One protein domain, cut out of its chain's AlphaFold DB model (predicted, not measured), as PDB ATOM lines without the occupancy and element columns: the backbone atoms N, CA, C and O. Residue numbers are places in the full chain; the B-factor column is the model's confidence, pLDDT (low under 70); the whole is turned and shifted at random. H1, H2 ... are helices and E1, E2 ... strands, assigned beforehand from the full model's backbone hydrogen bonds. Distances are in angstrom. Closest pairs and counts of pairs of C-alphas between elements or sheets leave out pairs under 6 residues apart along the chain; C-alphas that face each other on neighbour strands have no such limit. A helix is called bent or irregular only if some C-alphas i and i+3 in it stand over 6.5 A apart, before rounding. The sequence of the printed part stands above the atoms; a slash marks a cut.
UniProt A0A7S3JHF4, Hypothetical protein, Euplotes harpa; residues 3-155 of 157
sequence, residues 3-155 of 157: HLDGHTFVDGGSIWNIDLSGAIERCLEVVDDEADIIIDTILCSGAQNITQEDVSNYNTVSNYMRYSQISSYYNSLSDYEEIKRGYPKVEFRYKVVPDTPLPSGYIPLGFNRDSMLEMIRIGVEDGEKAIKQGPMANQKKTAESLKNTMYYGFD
ATOM      1  N   HIS A   3     236.652 211.073 167.633       88.44
ATOM      2  CA  HIS A   3     236.379 211.240 166.209       88.44
ATOM      3  C   HIS A   3     237.631 210.885 165.411       88.44
ATOM      4  O   HIS A   3     238.698 211.437 165.684       88.44
ATOM      5  N   LEU A   4     237.501 209.964 164.461       90.25
ATOM      6  CA  LEU A   4     238.569 209.549 163.551       90.25
ATOM      7  C   LEU A   4     237.935 209.220 162.194       90.25
ATOM      8  O   LEU A   4     236.889 208.581 162.156       90.25
ATOM      9  N   ASP A   5     238.517 209.715 161.102       92.25
ATOM     10  CA  ASP A   5     238.077 209.459 159.718       92.25
ATOM     11  C   ASP A   5     236.573 209.678 159.454       92.25
ATOM     12  O   ASP A   5     235.941 208.961 158.686       92.25
ATOM     13  N   GLY A   6     235.974 210.683 160.100       93.94
ATOM     14  CA  GLY A   6     234.544 210.993 159.953       93.94
ATOM     15  C   GLY A   6     233.602 210.095 160.764       93.94
ATOM     16  O   GLY A   6     232.388 210.278 160.696       93.94
ATOM     17  N   HIS A   7     234.138 209.178 161.569       91.50
ATOM     18  CA  HIS A   7     233.379 208.293 162.449       91.50
ATOM     19  C   HIS A   7     233.513 208.693 163.922       91.50
ATOM     20  O   HIS A   7     234.542 209.222 164.356       91.50
ATOM     21  N   THR A   8     232.472 208.401 164.707       91.12
ATOM     22  CA  THR A   8     232.451 208.588 166.163       91.12
ATOM     23  C   THR A   8     232.576 207.241 166.858       91.12
ATOM     24  O   THR A   8     231.695 206.393 166.751       91.12
ATOM     25  N   PHE A   9     233.652 207.072 167.616       87.00
ATOM     26  CA  PHE A   9     233.964 205.852 168.345       87.00
ATOM     27  C   PHE A   9     233.563 205.975 169.813       87.00
ATOM     28  O   PHE A   9     233.819 206.992 170.479       87.00
ATOM     29  N   VAL A  10     232.950 204.910 170.314       88.12
ATOM     30  CA  VAL A  10     232.646 204.680 171.728       88.12
ATOM     31  C   VAL A  10     233.546 203.573 172.267       88.12
ATOM     32  O   VAL A  10     234.288 202.950 171.513       88.12
ATOM     33  N   ASP A  11     233.524 203.384 173.582       82.69
ATOM     34  CA  ASP A  11     234.282 202.314 174.220       82.69
ATOM     35  C   ASP A  11     233.813 200.936 173.726       82.69
ATOM     36  O   ASP A  11     232.605 200.697 173.637       82.69
ATOM     37  N   GLY A  12     234.763 200.044 173.422       79.44
ATOM     38  CA  GLY A  12     234.484 198.694 172.915       79.44
ATOM     39  C   GLY A  12     233.669 197.842 173.892       79.44
ATOM     40  O   GLY A  12     232.847 197.045 173.444       79.44
ATOM     41  N   GLY A  13     233.784 198.129 175.197       76.06
ATOM     42  CA  GLY A  13     232.961 197.574 176.275       76.06
ATOM     43  C   GLY A  13     231.457 197.789 176.098       76.06
ATOM     44  O   GLY A  13     230.651 197.088 176.702       76.06
ATOM     45  N   SER A  14     231.059 198.744 175.251       74.44
ATOM     46  CA  SER A  14     229.650 198.988 174.910       74.44
ATOM     47  C   SER A  14     229.070 197.932 173.963       74.44
ATOM     48  O   SER A  14     227.853 197.868 173.813       74.44
ATOM     49  N   ILE A  15     229.930 197.168 173.281       76.19
ATOM     50  CA  ILE A  15     229.547 196.124 172.322       76.19
ATOM     51  C   ILE A  15     229.940 194.750 172.869       76.19
ATOM     52  O   ILE A  15     229.101 193.859 172.897       76.19
ATOM     53  N   TRP A  16     231.182 194.606 173.332       71.88
ATOM     54  CA  TRP A  16     231.735 193.357 173.857       71.88
ATOM     55  C   TRP A  16     232.381 193.619 175.209       71.88
ATOM     56  O   TRP A  16     233.216 194.515 175.315       71.88
ATOM     57  N   ASN A  17     232.062 192.826 176.231       75.88
ATOM     58  CA  ASN A  17     232.752 192.938 177.521       75.88
ATOM     59  C   ASN A  17     234.225 192.514 177.378       75.88
ATOM     60  O   ASN A  17     235.126 193.110 177.968       75.88
ATOM     61  N   ILE A  18     234.472 191.499 176.546       84.69
ATOM     62  CA  ILE A  18     235.808 191.056 176.158       84.69
ATOM     63  C   ILE A  18     235.818 190.579 174.702       84.69
ATOM     64  O   ILE A  18     235.040 189.710 174.316       84.69
ATOM     65  N   ASP A  19     236.730 191.120 173.895       89.12
ATOM     66  CA  ASP A  19     236.876 190.745 172.485       89.12
ATOM     67  C   ASP A  19     237.784 189.514 172.319       89.12
ATOM     68  O   ASP A  19     238.970 189.610 171.995       89.12
ATOM     69  N   LEU A  20     237.233 188.333 172.609       91.56
ATOM     70  CA  LEU A  20     237.948 187.065 172.425       91.56
ATOM     71  C   LEU A  20     238.015 186.643 170.954       91.56
ATOM     72  O   LEU A  20     239.009 186.040 170.555       91.56
ATOM     73  N   SER A  21     237.001 186.969 170.147       92.31
ATOM     74  CA  SER A  21     237.004 186.661 168.713       92.31
ATOM     75  C   SER A  21     238.141 187.377 168.003       92.31
ATOM     76  O   SER A  21     238.930 186.721 167.333       92.31
ATOM     77  N   GLY A  22     238.296 188.687 168.218       93.19
ATOM     78  CA  GLY A  22     239.387 189.454 167.623       93.19
ATOM     79  C   GLY A  22     240.762 188.934 168.050       93.19
ATOM     80  O   GLY A  22     241.688 188.884 167.240       93.19
ATOM     81  N   ALA A  23     240.900 188.471 169.298       93.81
ATOM     82  CA  ALA A  23     242.131 187.833 169.764       93.81
ATOM     83  C   ALA A  23     242.430 186.519 169.016       93.81
ATOM     84  O   ALA A  23     243.565 186.308 168.588       93.81
ATOM     85  N   ILE A  24     241.425 185.656 168.822       96.38
ATOM     86  CA  ILE A  24     241.564 184.389 168.087       96.38
ATOM     87  C   ILE A  24     241.853 184.646 166.605       96.38
ATOM     88  O   ILE A  24     242.789 184.067 166.058       96.38
ATOM     89  N   GLU A  25     241.106 185.548 165.965       95.69
ATOM     90  CA  GLU A  25     241.318 185.938 164.567       95.69
ATOM     91  C   GLU A  25     242.736 186.463 164.347       95.69
ATOM     92  O   GLU A  25     243.394 186.092 163.376       95.69
ATOM     93  N   ARG A  26     243.261 187.242 165.300       96.50
ATOM     94  CA  ARG A  26     244.639 187.723 165.239       96.50
ATOM     95  C   ARG A  26     245.668 186.596 165.344       96.50
ATOM     96  O   ARG A  26     246.718 186.680 164.711       96.50
ATOM     97  N   CYS A  27     245.395 185.557 166.133       97.44
ATOM     98  CA  CYS A  27     246.244 184.368 166.199       97.44
ATOM     99  C   CYS A  27     246.207 183.567 164.889       97.44
ATOM    100  O   CYS A  27     247.255 183.118 164.434       97.44
ATOM    101  N   LEU A  28     245.046 183.449 164.242       97.25
ATOM    102  CA  LEU A  28     244.893 182.749 162.958       97.25
ATOM    103  C   LEU A  28     245.630 183.424 161.790       97.25
ATOM    104  O   LEU A  28     245.826 182.813 160.746       97.25
ATOM    105  N   GLU A  29     246.089 184.666 161.948       97.88
ATOM    106  CA  GLU A  29     246.995 185.281 160.971       97.88
ATOM    107  C   GLU A  29     248.418 184.694 161.008       97.88
ATOM    108  O   GLU A  29     249.193 184.911 160.074       97.88
ATOM    109  N   VAL A  30     248.795 184.005 162.093       97.25
ATOM    110  CA  VAL A  30     250.154 183.477 162.305       97.25
ATOM    111  C   VAL A  30     250.217 181.961 162.504       97.25
ATOM    112  O   VAL A  30     251.309 181.405 162.399       97.25
ATOM    113  N   VAL A  31     249.091 181.299 162.788       97.12
ATOM    114  CA  VAL A  31     248.986 179.834 162.878       97.12
ATOM    115  C   VAL A  31     247.941 179.293 161.907       97.12
ATOM    116  O   VAL A  31     246.959 179.969 161.613       97.12
ATOM    117  N   ASP A  32     248.143 178.060 161.440       95.31
ATOM    118  CA  ASP A  32     247.289 177.432 160.423       95.31
ATOM    119  C   ASP A  32     246.089 176.659 161.013       95.31
ATOM    120  O   ASP A  32     245.110 176.419 160.304       95.31
ATOM    121  N   ASP A  33     246.137 176.253 162.290       95.62
ATOM    122  CA  ASP A  33     245.039 175.549 162.972       95.62
ATOM    123  C   ASP A  33     244.668 176.242 164.292       95.62
ATOM    124  O   ASP A  33     245.521 176.634 165.088       95.62
ATOM    125  N   GLU A  34     243.365 176.332 164.564       95.69
ATOM    126  CA  GLU A  34     242.813 176.812 165.835       95.69
ATOM    127  C   GLU A  34     243.326 176.013 167.041       95.69
ATOM    128  O   GLU A  34     243.407 176.545 168.145       95.69
ATOM    129  N   ALA A  35     243.679 174.739 166.835       97.06
ATOM    130  CA  ALA A  35     244.232 173.874 167.874       97.06
ATOM    131  C   ALA A  35     245.591 174.352 168.423       97.06
ATOM    132  O   ALA A  35     245.975 173.946 169.519       97.06
ATOM    133  N   ASP A  36     246.294 175.227 167.697       97.25
ATOM    134  CA  ASP A  36     247.556 175.831 168.142       97.25
ATOM    135  C   ASP A  36     247.340 177.096 168.998       97.25
ATOM    136  O   ASP A  36     248.298 177.718 169.466       97.25
ATOM    137  N   ILE A  37     246.082 177.495 169.217       97.69
ATOM    138  CA  ILE A  37     245.719 178.700 169.961       97.69
ATOM    139  C   ILE A  37     245.357 178.332 171.399       97.69
ATOM    140  O   ILE A  37     244.452 177.536 171.654       97.69
ATOM    141  N   ILE A  38     246.027 178.988 172.347       96.00
ATOM    142  CA  ILE A  38     245.738 178.888 173.779       96.00
ATOM    143  C   ILE A  38     245.256 180.247 174.281       96.00
ATOM    144  O   ILE A  38     245.958 181.249 174.144       96.00
ATOM    145  N   ILE A  39     244.082 180.269 174.909       94.62
ATOM    146  CA  ILE A  39     243.478 181.468 175.489       94.62
ATOM    147  C   ILE A  39     243.419 181.343 177.010       94.62
ATOM    148  O   ILE A  39     242.796 180.430 177.559       94.62
ATOM    149  N   ASP A  40     244.014 182.326 177.683       93.00
ATOM    150  CA  ASP A  40     243.823 182.581 179.105       93.00
ATOM    151  C   ASP A  40     243.061 183.892 179.277       93.00
ATOM    152  O   ASP A  40     243.499 184.952 178.831       93.00
ATOM    153  N   THR A  41     241.913 183.826 179.938       90.62
ATOM    154  CA  THR A  41     241.035 184.976 180.128       90.62
ATOM    155  C   THR A  41     241.050 185.436 181.577       90.62
ATOM    156  O   THR A  41     240.817 184.639 182.487       90.62
ATOM    157  N   ILE A  42     241.252 186.737 181.784       88.81
ATOM    158  CA  ILE A  42     241.058 187.410 183.071       88.81
ATOM    159  C   ILE A  42     239.874 188.354 182.908       88.81
ATOM    160  O   ILE A  42     239.918 189.262 182.082       88.81
ATOM    161  N   LEU A  43     238.818 188.141 183.685       86.19
ATOM    162  CA  LEU A  43     237.659 189.025 183.707       86.19
ATOM    163  C   LEU A  43     237.694 189.885 184.971       86.19
ATOM    164  O   LEU A  43     238.116 189.432 186.030       86.19
ATOM    165  N   CYS A  44     237.233 191.131 184.866       79.88
ATOM    166  CA  CYS A  44     237.072 192.042 186.012       79.88
ATOM    167  C   CYS A  44     235.649 192.002 186.592       79.88
ATOM    168  O   CYS A  44     235.345 192.637 187.597       79.88
ATOM    169  N   SER A  45     234.766 191.278 185.919       70.06
ATOM    170  CA  SER A  45     233.361 191.086 186.234       70.06
ATOM    171  C   SER A  45     232.965 189.687 185.767       70.06
ATOM    172  O   SER A  45     233.687 189.027 185.025       70.06
ATOM    173  N   GLY A  46     231.844 189.187 186.254       61.19
ATOM    174  CA  GLY A  46     231.556 187.760 186.245       61.19
ATOM    175  C   GLY A  46     231.139 187.444 187.649       61.19
ATOM    176  O   GLY A  46     231.993 187.280 188.518       61.19
ATOM    177  N   ALA A  47     229.829 187.537 187.891       54.66
ATOM    178  CA  ALA A  47     229.308 187.416 189.237       54.66
ATOM    179  C   ALA A  47     229.879 186.146 189.872       54.66
ATOM    180  O   ALA A  47     230.116 185.136 189.199       54.66
ATOM    181  N   GLN A  48     230.153 186.238 191.166       60.38
ATOM    182  CA  GLN A  48     230.518 185.088 191.976       60.38
ATOM    183  C   GLN A  48     229.639 183.898 191.587       60.38
ATOM    184  O   GLN A  48     228.472 184.101 191.236       60.38
ATOM    185  N   ASN A  49     230.192 182.680 191.620       60.84
ATOM    186  CA  ASN A  49     229.413 181.478 191.321       60.84
ATOM    187  C   ASN A  49     228.047 181.588 191.995       60.84
ATOM    188  O   ASN A  49     227.982 181.737 193.217       60.84
ATOM    189  N   ILE A  50     226.976 181.557 191.199       67.19
ATOM    190  CA  ILE A  50     225.631 181.633 191.748       67.19
ATOM    191  C   ILE A  50     225.464 180.402 192.629       67.19
ATOM    192  O   ILE A  50     225.487 179.266 192.144       67.19
ATOM    193  N   THR A  51     225.325 180.625 193.932       68.81
ATOM    194  CA  THR A  51     225.024 179.559 194.879       68.81
ATOM    195  C   THR A  51     223.557 179.183 194.765       68.81
ATOM    196  O   THR A  51     222.692 180.022 194.480       68.81
ATOM    197  N   GLN A  52     223.268 177.906 194.991       73.06
ATOM    198  CA  GLN A  52     221.898 177.469 195.203       73.06
ATOM    199  C   GLN A  52     221.397 178.089 196.511       73.06
ATOM    200  O   GLN A  52     222.074 178.010 197.534       73.06
ATOM    201  N   GLU A  53     220.231 178.719 196.459       80.19
ATOM    202  CA  GLU A  53     219.587 179.339 197.614       80.19
ATOM    203  C   GLU A  53     218.177 178.772 197.764       80.19
ATOM    204  O   GLU A  53     217.509 178.486 196.770       80.19
ATOM    205  N   ASP A  54     217.733 178.598 199.008       81.81
ATOM    206  CA  ASP A  54     216.342 178.265 199.301       81.81
ATOM    207  C   ASP A  54     215.473 179.514 199.099       81.81
ATOM    208  O   ASP A  54     215.523 180.468 199.876       81.81
ATOM    209  N   VAL A  55     214.681 179.497 198.028       84.62
ATOM    210  CA  VAL A  55     213.806 180.608 197.631       84.62
ATOM    211  C   VAL A  55     212.404 180.520 198.239       84.62
ATOM    212  O   VAL A  55     211.573 181.387 197.977       84.62
ATOM    213  N   SER A  56     212.116 179.504 199.063       86.38
ATOM    214  CA  SER A  56     210.766 179.240 199.593       86.38
ATOM    215  C   SER A  56     210.159 180.413 200.373       86.38
ATOM    216  O   SER A  56     208.942 180.582 200.381       86.38
ATOM    217  N   ASN A  57     211.000 181.258 200.978       88.62
ATOM    218  CA  ASN A  57     210.588 182.417 201.775       88.62
ATOM    219  C   ASN A  57     210.853 183.768 201.087       88.62
ATOM    220  O   ASN A  57     210.832 184.816 201.738       88.62
ATOM    221  N   TYR A  58     211.147 183.779 199.785       90.19
ATOM    222  CA  TYR A  58     211.446 185.018 199.075       90.19
ATOM    223  C   TYR A  58     210.192 185.866 198.853       90.19
ATOM    224  O   TYR A  58     209.174 185.406 198.342       90.19
ATOM    225  N   ASN A  59     210.293 187.155 199.177       90.38
ATOM    226  CA  ASN A  59     209.300 188.155 198.792       90.38
ATOM    227  C   ASN A  59     209.632 188.759 197.409       90.38
ATOM    228  O   ASN A  59     210.650 188.434 196.798       90.38
ATOM    229  N   THR A  60     208.787 189.664 196.905       91.19
ATOM    230  CA  THR A  60     208.974 190.312 195.592       91.19
ATOM    231  C   THR A  60     210.334 190.997 195.439       91.19
ATOM    232  O   THR A  60     210.951 190.889 194.382       91.19
ATOM    233  N   VAL A  61     210.828 191.669 196.483       89.50
ATOM    234  CA  VAL A  61     212.128 192.357 196.439       89.50
ATOM    235  C   VAL A  61     213.264 191.338 196.409       89.50
ATOM    236  O   VAL A  61     214.157 191.461 195.576       89.50
ATOM    237  N   SER A  62     213.210 190.298 197.245       85.38
ATOM    238  CA  SER A  62     214.199 189.212 197.233       85.38
ATOM    239  C   SER A  62     214.254 188.508 195.875       85.38
ATOM    240  O   SER A  62     215.339 188.280 195.345       85.38
ATOM    241  N   ASN A  63     213.094 188.243 195.264       86.75
ATOM    242  CA  ASN A  63     213.009 187.658 193.925       86.75
ATOM    243  C   ASN A  63     213.610 188.571 192.848       86.75
ATOM    244  O   ASN A  63     214.352 188.095 191.991       86.75
ATOM    245  N   TYR A  64     213.357 189.881 192.906       84.88
ATOM    246  CA  TYR A  64     213.967 190.835 191.978       84.88
ATOM    247  C   TYR A  64     215.492 190.907 192.134       84.88
ATOM    248  O   TYR A  64     216.218 190.865 191.141       84.88
ATOM    249  N   MET A  65     215.995 190.957 193.370       83.62
ATOM    250  CA  MET A  65     217.438 190.975 193.631       83.62
ATOM    251  C   MET A  65     218.101 189.688 193.134       83.62
ATOM    252  O   MET A  65     219.159 189.743 192.509       83.62
ATOM    253  N   ARG A  66     217.447 188.538 193.327       84.38
ATOM    254  CA  ARG A  66     217.919 187.255 192.802       84.38
ATOM    255  C   ARG A  66     217.934 187.225 191.278       84.38
ATOM    256  O   ARG A  66     218.939 186.824 190.696       84.38
ATOM    257  N   TYR A  67     216.870 187.697 190.629       85.12
ATOM    258  CA  TYR A  67     216.835 187.862 189.176       85.12
ATOM    259  C   TYR A  67     217.979 188.758 188.687       85.12
ATOM    260  O   TYR A  67     218.688 188.387 187.756       85.12
ATOM    261  N   SER A  68     218.215 189.897 189.345       82.31
ATOM    262  CA  SER A  68     219.297 190.819 188.990       82.31
ATOM    263  C   SER A  68     220.678 190.172 189.122       82.31
ATOM    264  O   SER A  68     221.532 190.397 188.266       82.31
ATOM    265  N   GLN A  69     220.911 189.370 190.164       77.44
ATOM    266  CA  GLN A  69     222.165 188.631 190.343       77.44
ATOM    267  C   GLN A  69     222.360 187.580 189.245       77.44
ATOM    268  O   GLN A  69     223.424 187.534 188.628       77.44
ATOM    269  N   ILE A  70     221.324 186.778 188.966       80.94
ATOM    270  CA  ILE A  70     221.360 185.752 187.917       80.94
ATOM    271  C   ILE A  70     221.593 186.404 186.551       80.94
ATOM    272  O   ILE A  70     222.501 186.011 185.823       80.94
ATOM    273  N   SER A  71     220.821 187.434 186.208       81.81
ATOM    274  CA  SER A  71     220.957 188.144 184.935       81.81
ATOM    275  C   SER A  71     222.352 188.753 184.776       81.81
ATOM    276  O   SER A  71     222.975 188.582 183.732       81.81
ATOM    277  N   SER A  72     222.889 189.380 185.827       76.69
ATOM    278  CA  SER A  72     224.247 189.935 185.823       76.69
ATOM    279  C   SER A  72     225.324 188.864 185.594       76.69
ATOM    280  O   SER A  72     226.242 189.074 184.798       76.69
ATOM    281  N   TYR A  73     225.194 187.690 186.226       76.75
ATOM    282  CA  TYR A  73     226.097 186.553 186.014       76.75
ATOM    283  C   TYR A  73     226.114 186.092 184.555       76.75
ATOM    284  O   TYR A  73     227.185 185.991 183.956       76.75
ATOM    285  N   TYR A  74     224.933 185.843 183.977       76.69
ATOM    286  CA  TYR A  74     224.815 185.375 182.597       76.69
ATOM    287  C   TYR A  74     225.312 186.421 181.603       76.69
ATOM    288  O   TYR A  74     226.085 186.076 180.714       76.69
ATOM    289  N   ASN A  75     224.949 187.693 181.787       78.31
ATOM    290  CA  ASN A  75     225.415 188.773 180.918       78.31
ATOM    291  C   ASN A  75     226.946 188.868 180.932       78.31
ATOM    292  O   ASN A  75     227.563 188.945 179.876       78.31
ATOM    293  N   SER A  76     227.567 188.759 182.110       76.19
ATOM    294  CA  SER A  76     229.027 188.858 182.252       76.19
ATOM    295  C   SER A  76     229.799 187.701 181.597       76.19
ATOM    296  O   SER A  76     230.974 187.866 181.279       76.19
ATOM    297  N   LEU A  77     229.171 186.530 181.426       80.69
ATOM    298  CA  LEU A  77     229.802 185.320 180.878       80.69
ATOM    299  C   LEU A  77     229.358 184.966 179.456       80.69
ATOM    300  O   LEU A  77     229.970 184.092 178.843       80.69
ATOM    301  N   SER A  78     228.298 185.600 178.954       82.38
ATOM    302  CA  SER A  78     227.673 185.262 177.673       82.38
ATOM    303  C   SER A  78     228.672 185.286 176.513       82.38
ATOM    304  O   SER A  78     228.831 184.250 175.868       82.38
ATOM    305  N   ASP A  79     229.426 186.380 176.362       84.62
ATOM    306  CA  ASP A  79     230.488 186.529 175.357       84.62
ATOM    307  C   ASP A  79     231.508 185.382 175.434       84.62
ATOM    308  O   ASP A  79     231.764 184.690 174.450       84.62
ATOM    309  N   TYR A  80     232.051 185.111 176.627       87.81
ATOM    310  CA  TYR A  80     233.053 184.057 176.822       87.81
ATOM    311  C   TYR A  80     232.529 182.680 176.398       87.81
ATOM    312  O   TYR A  80     233.209 181.935 175.690       87.81
ATOM    313  N   GLU A  81     231.325 182.315 176.843       86.81
ATOM    314  CA  GLU A  81     230.758 180.997 176.559       86.81
ATOM    315  C   GLU A  81     230.300 180.872 175.095       86.81
ATOM    316  O   GLU A  81     230.345 179.776 174.537       86.81
ATOM    317  N   GLU A  82     229.859 181.962 174.465       88.56
ATOM    318  CA  GLU A  82     229.540 182.001 173.035       88.56
ATOM    319  C   GLU A  82     230.789 181.804 172.179       88.56
ATOM    320  O   GLU A  82     230.808 180.889 171.354       88.56
ATOM    321  N   ILE A  83     231.856 182.562 172.439       91.38
ATOM    322  CA  ILE A  83     233.111 182.432 171.691       91.38
ATOM    323  C   ILE A  83     233.728 181.050 171.900       91.38
ATOM    324  O   ILE A  83     234.126 180.398 170.937       91.38
ATOM    325  N   LYS A  84     233.711 180.522 173.128       91.25
ATOM    326  CA  LYS A  84     234.173 179.153 173.387       91.25
ATOM    327  C   LYS A  84     233.405 178.095 172.583       91.25
ATOM    328  O   LYS A  84     233.993 177.093 172.184       91.25
ATOM    329  N   ARG A  85     232.101 178.284 172.343       91.62
ATOM    330  CA  ARG A  85     231.314 177.391 171.470       91.62
ATOM    331  C   ARG A  85     231.621 177.605 169.987       91.62
ATOM    332  O   ARG A  85     231.567 176.634 169.237       91.62
ATOM    333  N   GLY A  86     231.908 178.841 169.581       94.12
ATOM    334  CA  GLY A  86     232.244 179.204 168.203       94.12
ATOM    335  C   GLY A  86     233.601 178.673 167.738       94.12
ATOM    336  O   GLY A  86     233.727 178.302 166.576       94.12
ATOM    337  N   TYR A  87     234.568 178.553 168.652       95.06
ATOM    338  CA  TYR A  87     235.931 178.085 168.372       95.06
ATOM    339  C   TYR A  87     236.262 176.811 169.166       95.06
ATOM    340  O   TYR A  87     237.046 176.842 170.119       95.06
ATOM    341  N   PRO A  88     235.650 175.662 168.823       95.12
ATOM    342  CA  PRO A  88     235.726 174.444 169.630       95.12
ATOM    343  C   PRO A  88     237.118 173.798 169.661       95.12
ATOM    344  O   PRO A  88     237.354 172.925 170.498       95.12
ATOM    345  N   LYS A  89     238.016 174.173 168.741       96.69
ATOM    346  CA  LYS A  89     239.386 173.654 168.680       96.69
ATOM    347  C   LYS A  89     240.380 174.459 169.518       96.69
ATOM    348  O   LYS A  89     241.414 173.910 169.879       96.69
ATOM    349  N   VAL A  90     240.066 175.715 169.838       96.50
ATOM    350  CA  VAL A  90     240.923 176.586 170.651       96.50
ATOM    351  C   VAL A  90     240.986 176.070 172.089       96.50
ATOM    352  O   VAL A  90     239.964 175.741 172.703       96.50
ATOM    353  N   GLU A  91     242.184 176.035 172.671       95.00
ATOM    354  CA  GLU A  91     242.365 175.657 174.068       95.00
ATOM    355  C   GLU A  91     242.094 176.855 174.989       95.00
ATOM    356  O   GLU A  91     242.960 177.687 175.258       95.00
ATOM    357  N   PHE A  92     240.890 176.923 175.550       92.44
ATOM    358  CA  PHE A  92     240.591 177.846 176.647       92.44
ATOM    359  C   PHE A  92     241.146 177.270 177.950       92.44
ATOM    360  O   PHE A  92     240.483 176.467 178.614       92.44
ATOM    361  N   ARG A  93     242.361 177.664 178.331       92.81
ATOM    362  CA  ARG A  93     243.122 177.016 179.405       92.81
ATOM    363  C   ARG A  93     242.773 177.567 180.786       92.81
ATOM    364  O   ARG A  93     242.370 176.797 181.667       92.81
ATOM    365  N   TYR A  94     242.852 178.881 180.979       90.81
ATOM    366  CA  TYR A  94     242.452 179.537 182.225       90.81
ATOM    367  C   TYR A  94     241.303 180.527 182.021       90.81
ATOM    368  O   TYR A  94     241.281 181.311 181.081       90.81
ATOM    369  N   LYS A  95     240.346 180.506 182.955       88.62
ATOM    370  CA  LYS A  95     239.366 181.580 183.161       88.62
ATOM    371  C   LYS A  95     239.498 182.055 184.602       88.62
ATOM    372  O   LYS A  95     239.133 181.321 185.526       88.62
ATOM    373  N   VAL A  96     240.057 183.242 184.788       88.00
ATOM    374  CA  VAL A  96     240.239 183.886 186.088       88.00
ATOM    375  C   VAL A  96     239.152 184.940 186.239       88.00
ATOM    376  O   VAL A  96     238.997 185.812 185.388       88.00
ATOM    377  N   VAL A  97     238.374 184.815 187.307       84.94
ATOM    378  CA  VAL A  97     237.334 185.765 187.705       84.94
ATOM    379  C   VAL A  97     237.566 186.122 189.170       84.94
ATOM    380  O   VAL A  97     238.096 185.268 189.887       84.94
ATOM    381  N   PRO A  98     237.174 187.321 189.629       85.44
ATOM    382  CA  PRO A  98     237.333 187.695 191.022       85.44
ATOM    383  C   PRO A  98     236.543 186.752 191.935       85.44
ATOM    384  O   PRO A  98     235.327 186.615 191.775       85.44
ATOM    385  N   ASP A  99     237.194 186.112 192.908       78.44
ATOM    386  CA  ASP A  99     236.479 185.256 193.875       78.44
ATOM    387  C   ASP A  99     235.658 186.083 194.881       78.44
ATOM    388  O   ASP A  99     234.680 185.612 195.472       78.44
ATOM    389  N   THR A 100     236.043 187.342 195.072       80.12
ATOM    390  CA  THR A 100     235.373 188.300 195.956       80.12
ATOM    391  C   THR A 100     234.896 189.512 195.162       80.12
ATOM    392  O   THR A 100     235.474 189.815 194.115       80.12
ATOM    393  N   PRO A 101     233.836 190.213 195.611       80.31
ATOM    394  CA  PRO A 101     233.388 191.415 194.929       80.31
ATOM    395  C   PRO A 101     234.514 192.445 194.945       80.31
ATOM    396  O   PRO A 101     235.052 192.757 196.008       80.31
ATOM    397  N   LEU A 102     234.867 192.974 193.773       83.56
ATOM    398  CA  LEU A 102     235.859 194.038 193.702       83.56
ATOM    399  C   LEU A 102     235.330 195.269 194.455       83.56
ATOM    400  O   LEU A 102     234.143 195.601 194.323       83.56
ATOM    401  N   PRO A 103     236.177 195.959 195.235       82.19
ATOM    402  CA  PRO A 103     235.766 197.170 195.922       82.19
ATOM    403  C   PRO A 103     235.254 198.191 194.902       82.19
ATOM    404  O   PRO A 103     235.947 198.561 193.955       82.19
ATOM    405  N   SER A 104     234.018 198.645 195.105       69.94
ATOM    406  CA  SER A 104     233.381 199.674 194.286       69.94
ATOM    407  C   SER A 104     233.115 200.914 195.134       69.94
ATOM    408  O   SER A 104     232.674 200.833 196.281       69.94
ATOM    409  N   GLY A 105     233.446 202.083 194.588       62.41
ATOM    410  CA  GLY A 105     233.118 203.363 195.206       62.41
ATOM    411  C   GLY A 105     231.722 203.839 194.808       62.41
ATOM    412  O   GLY A 105     231.188 203.434 193.780       62.41
ATOM    413  N   TYR A 106     231.167 204.787 195.571       58.94
ATOM    414  CA  TYR A 106     229.948 205.520 195.185       58.94
ATOM    415  C   TYR A 106     230.089 206.260 193.846       58.94
ATOM    416  O   TYR A 106     229.094 206.547 193.187       58.94
ATOM    417  N   ILE A 107     231.323 206.600 193.464       68.25
ATOM    418  CA  ILE A 107     231.641 207.259 192.202       68.25
ATOM    419  C   ILE A 107     232.046 206.173 191.197       68.25
ATOM    420  O   ILE A 107     233.043 205.480 191.440       68.25
ATOM    421  N   PRO A 108     231.322 206.030 190.069       64.94
ATOM    422  CA  PRO A 108     231.769 205.193 188.961       64.94
ATOM    423  C   PRO A 108     233.196 205.577 188.556       64.94
ATOM    424  O   PRO A 108     233.487 206.761 188.401       64.94
ATOM    425  N   LEU A 109     234.084 204.589 188.390       71.75
ATOM    426  CA  LEU A 109     235.510 204.803 188.087       71.75
ATOM    427  C   LEU A 109     236.278 205.579 189.183       71.75
ATOM    428  O   LEU A 109     237.166 206.383 188.901       71.75
ATOM    429  N   GLY A 110     235.943 205.352 190.455       74.06
ATOM    430  CA  GLY A 110     236.686 205.901 191.591       74.06
ATOM    431  C   GLY A 110     238.017 205.179 191.842       74.06
ATOM    432  O   GLY A 110     238.043 204.133 192.483       74.06
ATOM    433  N   PHE A 111     239.136 205.766 191.411       81.56
ATOM    434  CA  PHE A 111     240.486 205.203 191.576       81.56
ATOM    435  C   PHE A 111     241.155 205.619 192.895       81.56
ATOM    436  O   PHE A 111     242.147 206.348 192.909       81.56
ATOM    437  N   ASN A 112     240.607 205.181 194.030       87.81
ATOM    438  CA  ASN A 112     241.256 205.420 195.320       87.81
ATOM    439  C   ASN A 112     242.362 204.381 195.587       87.81
ATOM    440  O   ASN A 112     242.277 203.232 195.151       87.81
ATOM    441  N   ARG A 113     243.414 204.797 196.300       90.62
ATOM    442  CA  ARG A 113     244.610 203.973 196.528       90.62
ATOM    443  C   ARG A 113     244.288 202.649 197.213       90.62
ATOM    444  O   ARG A 113     244.794 201.623 196.771       90.62
ATOM    445  N   ASP A 114     243.477 202.676 198.262       90.75
ATOM    446  CA  ASP A 114     243.216 201.496 199.087       90.75
ATOM    447  C   ASP A 114     242.426 200.447 198.299       90.75
ATOM    448  O   ASP A 114     242.848 199.294 198.229       90.75
ATOM    449  N   SER A 115     241.372 200.856 197.587       88.31
ATOM    450  CA  SER A 115     240.621 199.969 196.693       88.31
ATOM    451  C   SER A 115     241.476 199.441 195.545       88.31
ATOM    452  O   SER A 115     241.345 198.278 195.190       88.31
ATOM    453  N   MET A 116     242.373 200.247 194.964       89.56
ATOM    454  CA  MET A 116     243.282 199.751 193.922       89.56
ATOM    455  C   MET A 116     244.256 198.702 194.458       89.56
ATOM    456  O   MET A 116     244.456 197.677 193.812       89.56
ATOM    457  N   LEU A 117     244.847 198.930 195.634       93.75
ATOM    458  CA  LEU A 117     245.737 197.955 196.269       93.75
ATOM    459  C   LEU A 117     244.993 196.666 196.627       93.75
ATOM    460  O   LEU A 117     245.539 195.578 196.449       93.75
ATOM    461  N   GLU A 118     243.745 196.777 197.073       91.31
ATOM    462  CA  GLU A 118     242.885 195.627 197.324       91.31
ATOM    463  C   GLU A 118     242.544 194.866 196.035       91.31
ATOM    464  O   GLU A 118     242.712 193.650 196.005       91.31
ATOM    465  N   MET A 119     242.158 195.549 194.951       89.94
ATOM    466  CA  MET A 119     241.911 194.915 193.647       89.94
ATOM    467  C   MET A 119     243.154 194.200 193.108       89.94
ATOM    468  O   MET A 119     243.050 193.086 192.602       89.94
ATOM    469  N   ILE A 120     244.336 194.810 193.246       92.75
ATOM    470  CA  ILE A 120     245.608 194.185 192.858       92.75
ATOM    471  C   ILE A 120     245.852 192.923 193.690       92.75
ATOM    472  O   ILE A 120     246.190 191.884 193.129       92.75
ATOM    473  N   ARG A 121     245.660 192.995 195.013       94.38
ATOM    474  CA  ARG A 121     245.809 191.841 195.908       94.38
ATOM    475  C   ARG A 121     244.870 190.702 195.505       94.38
ATOM    476  O   ARG A 121     245.337 189.576 195.371       94.38
ATOM    477  N   ILE A 122     243.590 191.005 195.271       91.81
ATOM    478  CA  ILE A 122     242.586 190.036 194.806       91.81
ATOM    479  C   ILE A 122     243.052 189.384 193.497       91.81
ATOM    480  O   ILE A 122     243.141 188.165 193.422       91.81
ATOM    481  N   GLY A 123     243.457 190.181 192.503       90.56
ATOM    482  CA  GLY A 123     243.925 189.660 191.216       90.56
ATOM    483  C   GLY A 123     245.153 188.748 191.323       90.56
ATOM    484  O   GLY A 123     245.221 187.727 190.638       90.56
ATOM    485  N   VAL A 124     246.110 189.077 192.200       93.94
ATOM    486  CA  VAL A 124     247.281 188.222 192.465       93.94
ATOM    487  C   VAL A 124     246.853 186.899 193.100       93.94
ATOM    488  O   VAL A 124     247.267 185.837 192.637       93.94
ATOM    489  N   GLU A 125     246.003 186.945 194.126       93.81
ATOM    490  CA  GLU A 125     245.518 185.749 194.820       93.81
ATOM    491  C   GLU A 125     244.710 184.831 193.895       93.81
ATOM    492  O   GLU A 125     244.935 183.616 193.880       93.81
ATOM    493  N   ASP A 126     243.822 185.400 193.079       90.44
ATOM    494  CA  ASP A 126     242.998 184.657 192.124       90.44
ATOM    495  C   ASP A 126     243.851 184.025 191.015       90.44
ATOM    496  O   ASP A 126     243.642 182.862 190.648       90.44
ATOM    497  N   GLY A 127     244.870 184.744 190.532       90.75
ATOM    498  CA  GLY A 127     245.853 184.220 189.586       90.75
ATOM    499  C   GLY A 127     246.646 183.047 190.166       90.75
ATOM    500  O   GLY A 127     246.705 181.973 189.562       90.75
ATOM    501  N   GLU A 128     247.200 183.196 191.373       92.88
ATOM    502  CA  GLU A 128     247.908 182.107 192.057       92.88
ATOM    503  C   GLU A 128     247.013 180.883 192.275       92.88
ATOM    504  O   GLU A 128     247.446 179.737 192.107       92.88
ATOM    505  N   LYS A 129     245.760 181.114 192.672       90.56
ATOM    506  CA  LYS A 129     244.778 180.058 192.902       90.56
ATOM    507  C   LYS A 129     244.452 179.315 191.609       90.56
ATOM    508  O   LYS A 129     244.381 178.085 191.639       90.56
ATOM    509  N   ALA A 130     244.289 180.022 190.492       88.94
ATOM    510  CA  ALA A 130     244.039 179.414 189.188       88.94
ATOM    511  C   ALA A 130     245.190 178.489 188.766       88.94
ATOM    512  O   ALA A 130     244.948 177.346 188.377       88.94
ATOM    513  N   ILE A 131     246.441 178.928 188.940       90.00
ATOM    514  CA  ILE A 131     247.619 178.098 188.656       90.00
ATOM    515  C   ILE A 131     247.657 176.858 189.562       90.00
ATOM    516  O   ILE A 131     247.832 175.748 189.060       90.00
ATOM    517  N   LYS A 132     247.425 177.015 190.875       90.88
ATOM    518  CA  LYS A 132     247.405 175.898 191.845       90.88
ATOM    519  C   LYS A 132     246.319 174.858 191.538       90.88
ATOM    520  O   LYS A 132     246.534 173.673 191.772       90.88
ATOM    521  N   GLN A 133     245.156 175.282 191.040       85.75
ATOM    522  CA  GLN A 133     244.057 174.374 190.682       85.75
ATOM    523  C   GLN A 133     244.270 173.648 189.346       85.75
ATOM    524  O   GLN A 133     243.616 172.636 189.096       85.75
ATOM    525  N   GLY A 134     245.179 174.147 188.507       84.50
ATOM    526  CA  GLY A 134     245.450 173.610 187.181       84.50
ATOM    527  C   GLY A 134     244.452 174.069 186.104       84.50
ATOM    528  O   GLY A 134     243.435 174.706 186.406       84.50
ATOM    529  N   PRO A 135     244.747 173.770 184.825       85.19
ATOM    530  CA  PRO A 135     243.915 174.156 183.687       85.19
ATOM    531  C   PRO A 135     242.446 173.744 183.836       85.19
ATOM    532  O   PRO A 135     242.125 172.688 184.386       85.19
ATOM    533  N   MET A 136     241.538 174.567 183.306       73.62
ATOM    534  CA  MET A 136     240.087 174.331 183.243       73.62
ATOM    535  C   MET A 136     239.339 174.187 184.588       73.62
ATOM    536  O   MET A 136     238.122 173.978 184.583       73.62
ATOM    537  N   ALA A 137     239.987 174.326 185.749       71.19
ATOM    538  CA  ALA A 137     239.336 174.106 187.048       71.19
ATOM    539  C   ALA A 137     238.149 175.054 187.318       71.19
ATOM    540  O   ALA A 137     237.066 174.609 187.708       71.19
ATOM    541  N   ASN A 138     238.309 176.351 187.041       63.91
ATOM    542  CA  ASN A 138     237.233 177.340 187.194       63.91
ATOM    543  C   ASN A 138     236.107 177.145 186.169       63.91
ATOM    544  O   ASN A 138     234.943 177.397 186.465       63.91
ATOM    545  N   GLN A 139     236.436 176.635 184.982       65.44
ATOM    546  CA  GLN A 139     235.459 176.387 183.924       65.44
ATOM    547  C   GLN A 139     234.533 175.216 184.271       65.44
ATOM    548  O   GLN A 139     233.340 175.286 183.990       65.44
ATOM    549  N   LYS A 140     235.051 174.172 184.938       65.56
ATOM    550  CA  LYS A 140     234.229 173.065 185.458       65.56
ATOM    551  C   LYS A 140     233.188 173.565 186.464       65.56
ATOM    552  O   LYS A 140     232.013 173.243 186.323       65.56
ATOM    553  N   LYS A 141     233.598 174.434 187.396       66.50
ATOM    554  CA  LYS A 141     232.697 175.061 188.383       66.50
ATOM    555  C   LYS A 141     231.630 175.942 187.726       66.50
ATOM    556  O   LYS A 141     230.465 175.871 188.104       66.50
ATOM    557  N   THR A 142     231.998 176.735 186.712       65.31
ATOM    558  CA  THR A 142     231.017 177.513 185.931       65.31
ATOM    559  C   THR A 142     230.012 176.594 185.240       65.31
ATOM    560  O   THR A 142     228.811 176.823 185.337       65.31
ATOM    561  N   ALA A 143     230.473 175.529 184.579       65.75
ATOM    562  CA  ALA A 143     229.591 174.587 183.895       65.75
ATOM    563  C   ALA A 143     228.614 173.893 184.865       65.75
ATOM    564  O   ALA A 143     227.456 173.678 184.516       65.75
ATOM    565  N   GLU A 144     229.051 173.573 186.085       66.31
ATOM    566  CA  GLU A 144     228.185 173.055 187.154       66.31
ATOM    567  C   GLU A 144     227.149 174.093 187.617       66.31
ATOM    568  O   GLU A 144     225.964 173.772 187.706       66.31
ATOM    569  N   SER A 145     227.558 175.346 187.845       61.41
ATOM    570  CA  SER A 145     226.649 176.438 188.237       61.41
ATOM    571  C   SER A 145     225.599 176.736 187.156       61.41
ATOM    572  O   SER A 145     224.412 176.872 187.463       61.41
ATOM    573  N   LEU A 146     226.000 176.739 185.878       63.50
ATOM    574  CA  LEU A 146     225.100 176.917 184.736       63.50
ATOM    575  C   LEU A 146     224.094 175.771 184.615       63.50
ATOM    576  O   LEU A 146     222.909 176.033 184.420       63.50
ATOM    577  N   LYS A 147     224.538 174.515 184.763       64.25
ATOM    578  CA  LYS A 147     223.638 173.351 184.766       64.25
ATOM    579  C   LYS A 147     222.609 173.474 185.880       64.25
ATOM    580  O   LYS A 147     221.416 173.421 185.607       64.25
ATOM    581  N   ASN A 148     223.063 173.706 187.109       59.12
ATOM    582  CA  ASN A 148     222.181 173.790 188.267       59.12
ATOM    583  C   ASN A 148     221.160 174.924 188.128       59.12
ATOM    584  O   ASN A 148     220.005 174.728 188.473       59.12
ATOM    585  N   THR A 149     221.542 176.073 187.570       54.59
ATOM    586  CA  THR A 149     220.624 177.210 187.389       54.59
ATOM    587  C   THR A 149     219.635 176.989 186.234       54.59
ATOM    588  O   THR A 149     218.472 177.372 186.340       54.59
ATOM    589  N   MET A 150     220.055 176.316 185.155       52.34
ATOM    590  CA  MET A 150     219.210 176.022 183.989       52.34
ATOM    591  C   MET A 150     218.089 175.019 184.305       52.34
ATOM    592  O   MET A 150     216.989 175.167 183.779       52.34
ATOM    593  N   TYR A 151     218.329 174.055 185.204       45.84
ATOM    594  CA  TYR A 151     217.293 173.113 185.653       45.84
ATOM    595  C   TYR A 151     216.126 173.807 186.377       45.84
ATOM    596  O   TYR A 151     214.988 173.404 186.186       45.84
ATOM    597  N   TYR A 152     216.364 174.893 187.120       44.28
ATOM    598  CA  TYR A 152     215.291 175.621 187.818       44.28
ATOM    599  C   TYR A 152     214.634 176.728 186.983       44.28
ATOM    600  O   TYR A 152     213.590 177.242 187.370       44.28
ATOM    601  N   GLY A 153     215.210 177.103 185.837       36.03
ATOM    602  CA  GLY A 153     214.605 178.079 184.924       36.03
ATOM    603  C   GLY A 153     213.396 177.540 184.148       36.03
ATOM    604  O   GLY A 153     212.591 178.332 183.670       36.03
ATOM    605  N   PHE A 154     213.257 176.212 184.041       33.44
ATOM    606  CA  PHE A 154     212.143 175.549 183.350       33.44
ATOM    607  C   PHE A 154     211.002 175.101 184.276       33.44
ATOM    608  O   PHE A 154     209.908 174.867 183.782       33.44
ATOM    609  N   ASP A 155     211.217 175.035 185.593       33.09
ATOM    610  CA  ASP A 155     210.185 174.625 186.565       33.09
ATOM    611  C   ASP A 155     209.319 175.798 187.078       33.09
ATOM    612  O   ASP A 155     208.439 175.606 187.918       33.09
TER     613      ASP A 155
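What this domain is: This is residues 3 to 155 of the 157 residues of the protein "Hypothetical protein" of Euplotes harpa (UniProt A0A7S3JHF4). A small ribbon of two parallel strands, E2 and E3, lies between H1 and the arm H2b on one side and the later part of H3, residues 123 to 131, on the other. H4 sets out from E3, and it and the arm H2a make much of the length, while residues 3 to 15 stick out as a tail with the short strand E1. The printed part has 153 residues with four named helices and three named strands, in the order E1 H1 E2 H2 E3 H3 H4; the sheet order is E2, E3, all parallel, and the class is mostly helix. The whole is only just loose, close to compact, with a radius of gyration of the C-alphas of 18.2 A, and spans 56 by 37 by 37 A.

How they stand to each other: E1, residues 7 to 9, pairs with no named strand; residues 3 to 4 pair antiparallel with its residues 7 to 8. H1, residues 20 to 28, is apart from E1. E2, residues 38 to 42, is near H1, with 7 pairs of C-alphas within 10 A. H2, residues 60 to 86, was assigned as one helix by its hydrogen bonds but is bent: C-alphas 76 and 79 are 7.4 A apart, and its arms H2a, residues 60 to 76, and H2b, residues 79 to 86, stand at a steep tilt of 51 degrees. H1 and H2b only just touch, with 3 pairs of C-alphas within 8 A, the closest those of Ser 21 and Ile 83 at 6.5 A; they run the same way at a steep tilt of 42 degrees. E3, residues 91 to 96, is the parallel neighbour of E2 at 14 degrees, with N 39 and O 91 at 2.8 A and N 93 and O 39 at 2.9 A, within hydrogen-bond range. E2, H2 and E3 form a strand-helix-strand unit, two parallel neighbour strands with a helix between them along the chain, and its crossover is right-handed. The closest C-alphas of E3 and H3, residues 113 to 133, are those of Val 96 and Gly 127, 6.6 A apart. For E3 and H4, residues 137 to 153, they are those of Lys 95 and Asn 138, 6.2 A apart. H3 and H4 are close but not clearly touching, about perpendicular at 83 degrees, with the C-alphas of Ala 130 and Asn 138 closest at 7.4 A. Every O i to N i+4 pair is within hydrogen-bond range in H1, H2a, H2b and H3, and 12 of 13 are in H4.

Where its parts are: E1 begins at C-alpha 7, (233.379, 208.293, 162.449). H1 measures 12.5 A, E2 13.4 A, H2a 24.1 A and E3 14.7 A from first to last C-alpha. H3 measures 30.2 A from C-alpha 113, (244.610, 203.973, 196.528). H4 measures 25.1 A and ends at C-alpha 153, (214.605, 178.079, 184.924).

The domain as a whole: The two C-alphas farthest apart, those of Asp 5 and Asn 57, are 57.1 A apart. The printed part has no cut. The links E2 to H2 and E3 to H3 are long. The mean pLDDT of the printed part is 82.1; residues 46 to 51, 104 to 108 and 138 to 155 are under 70.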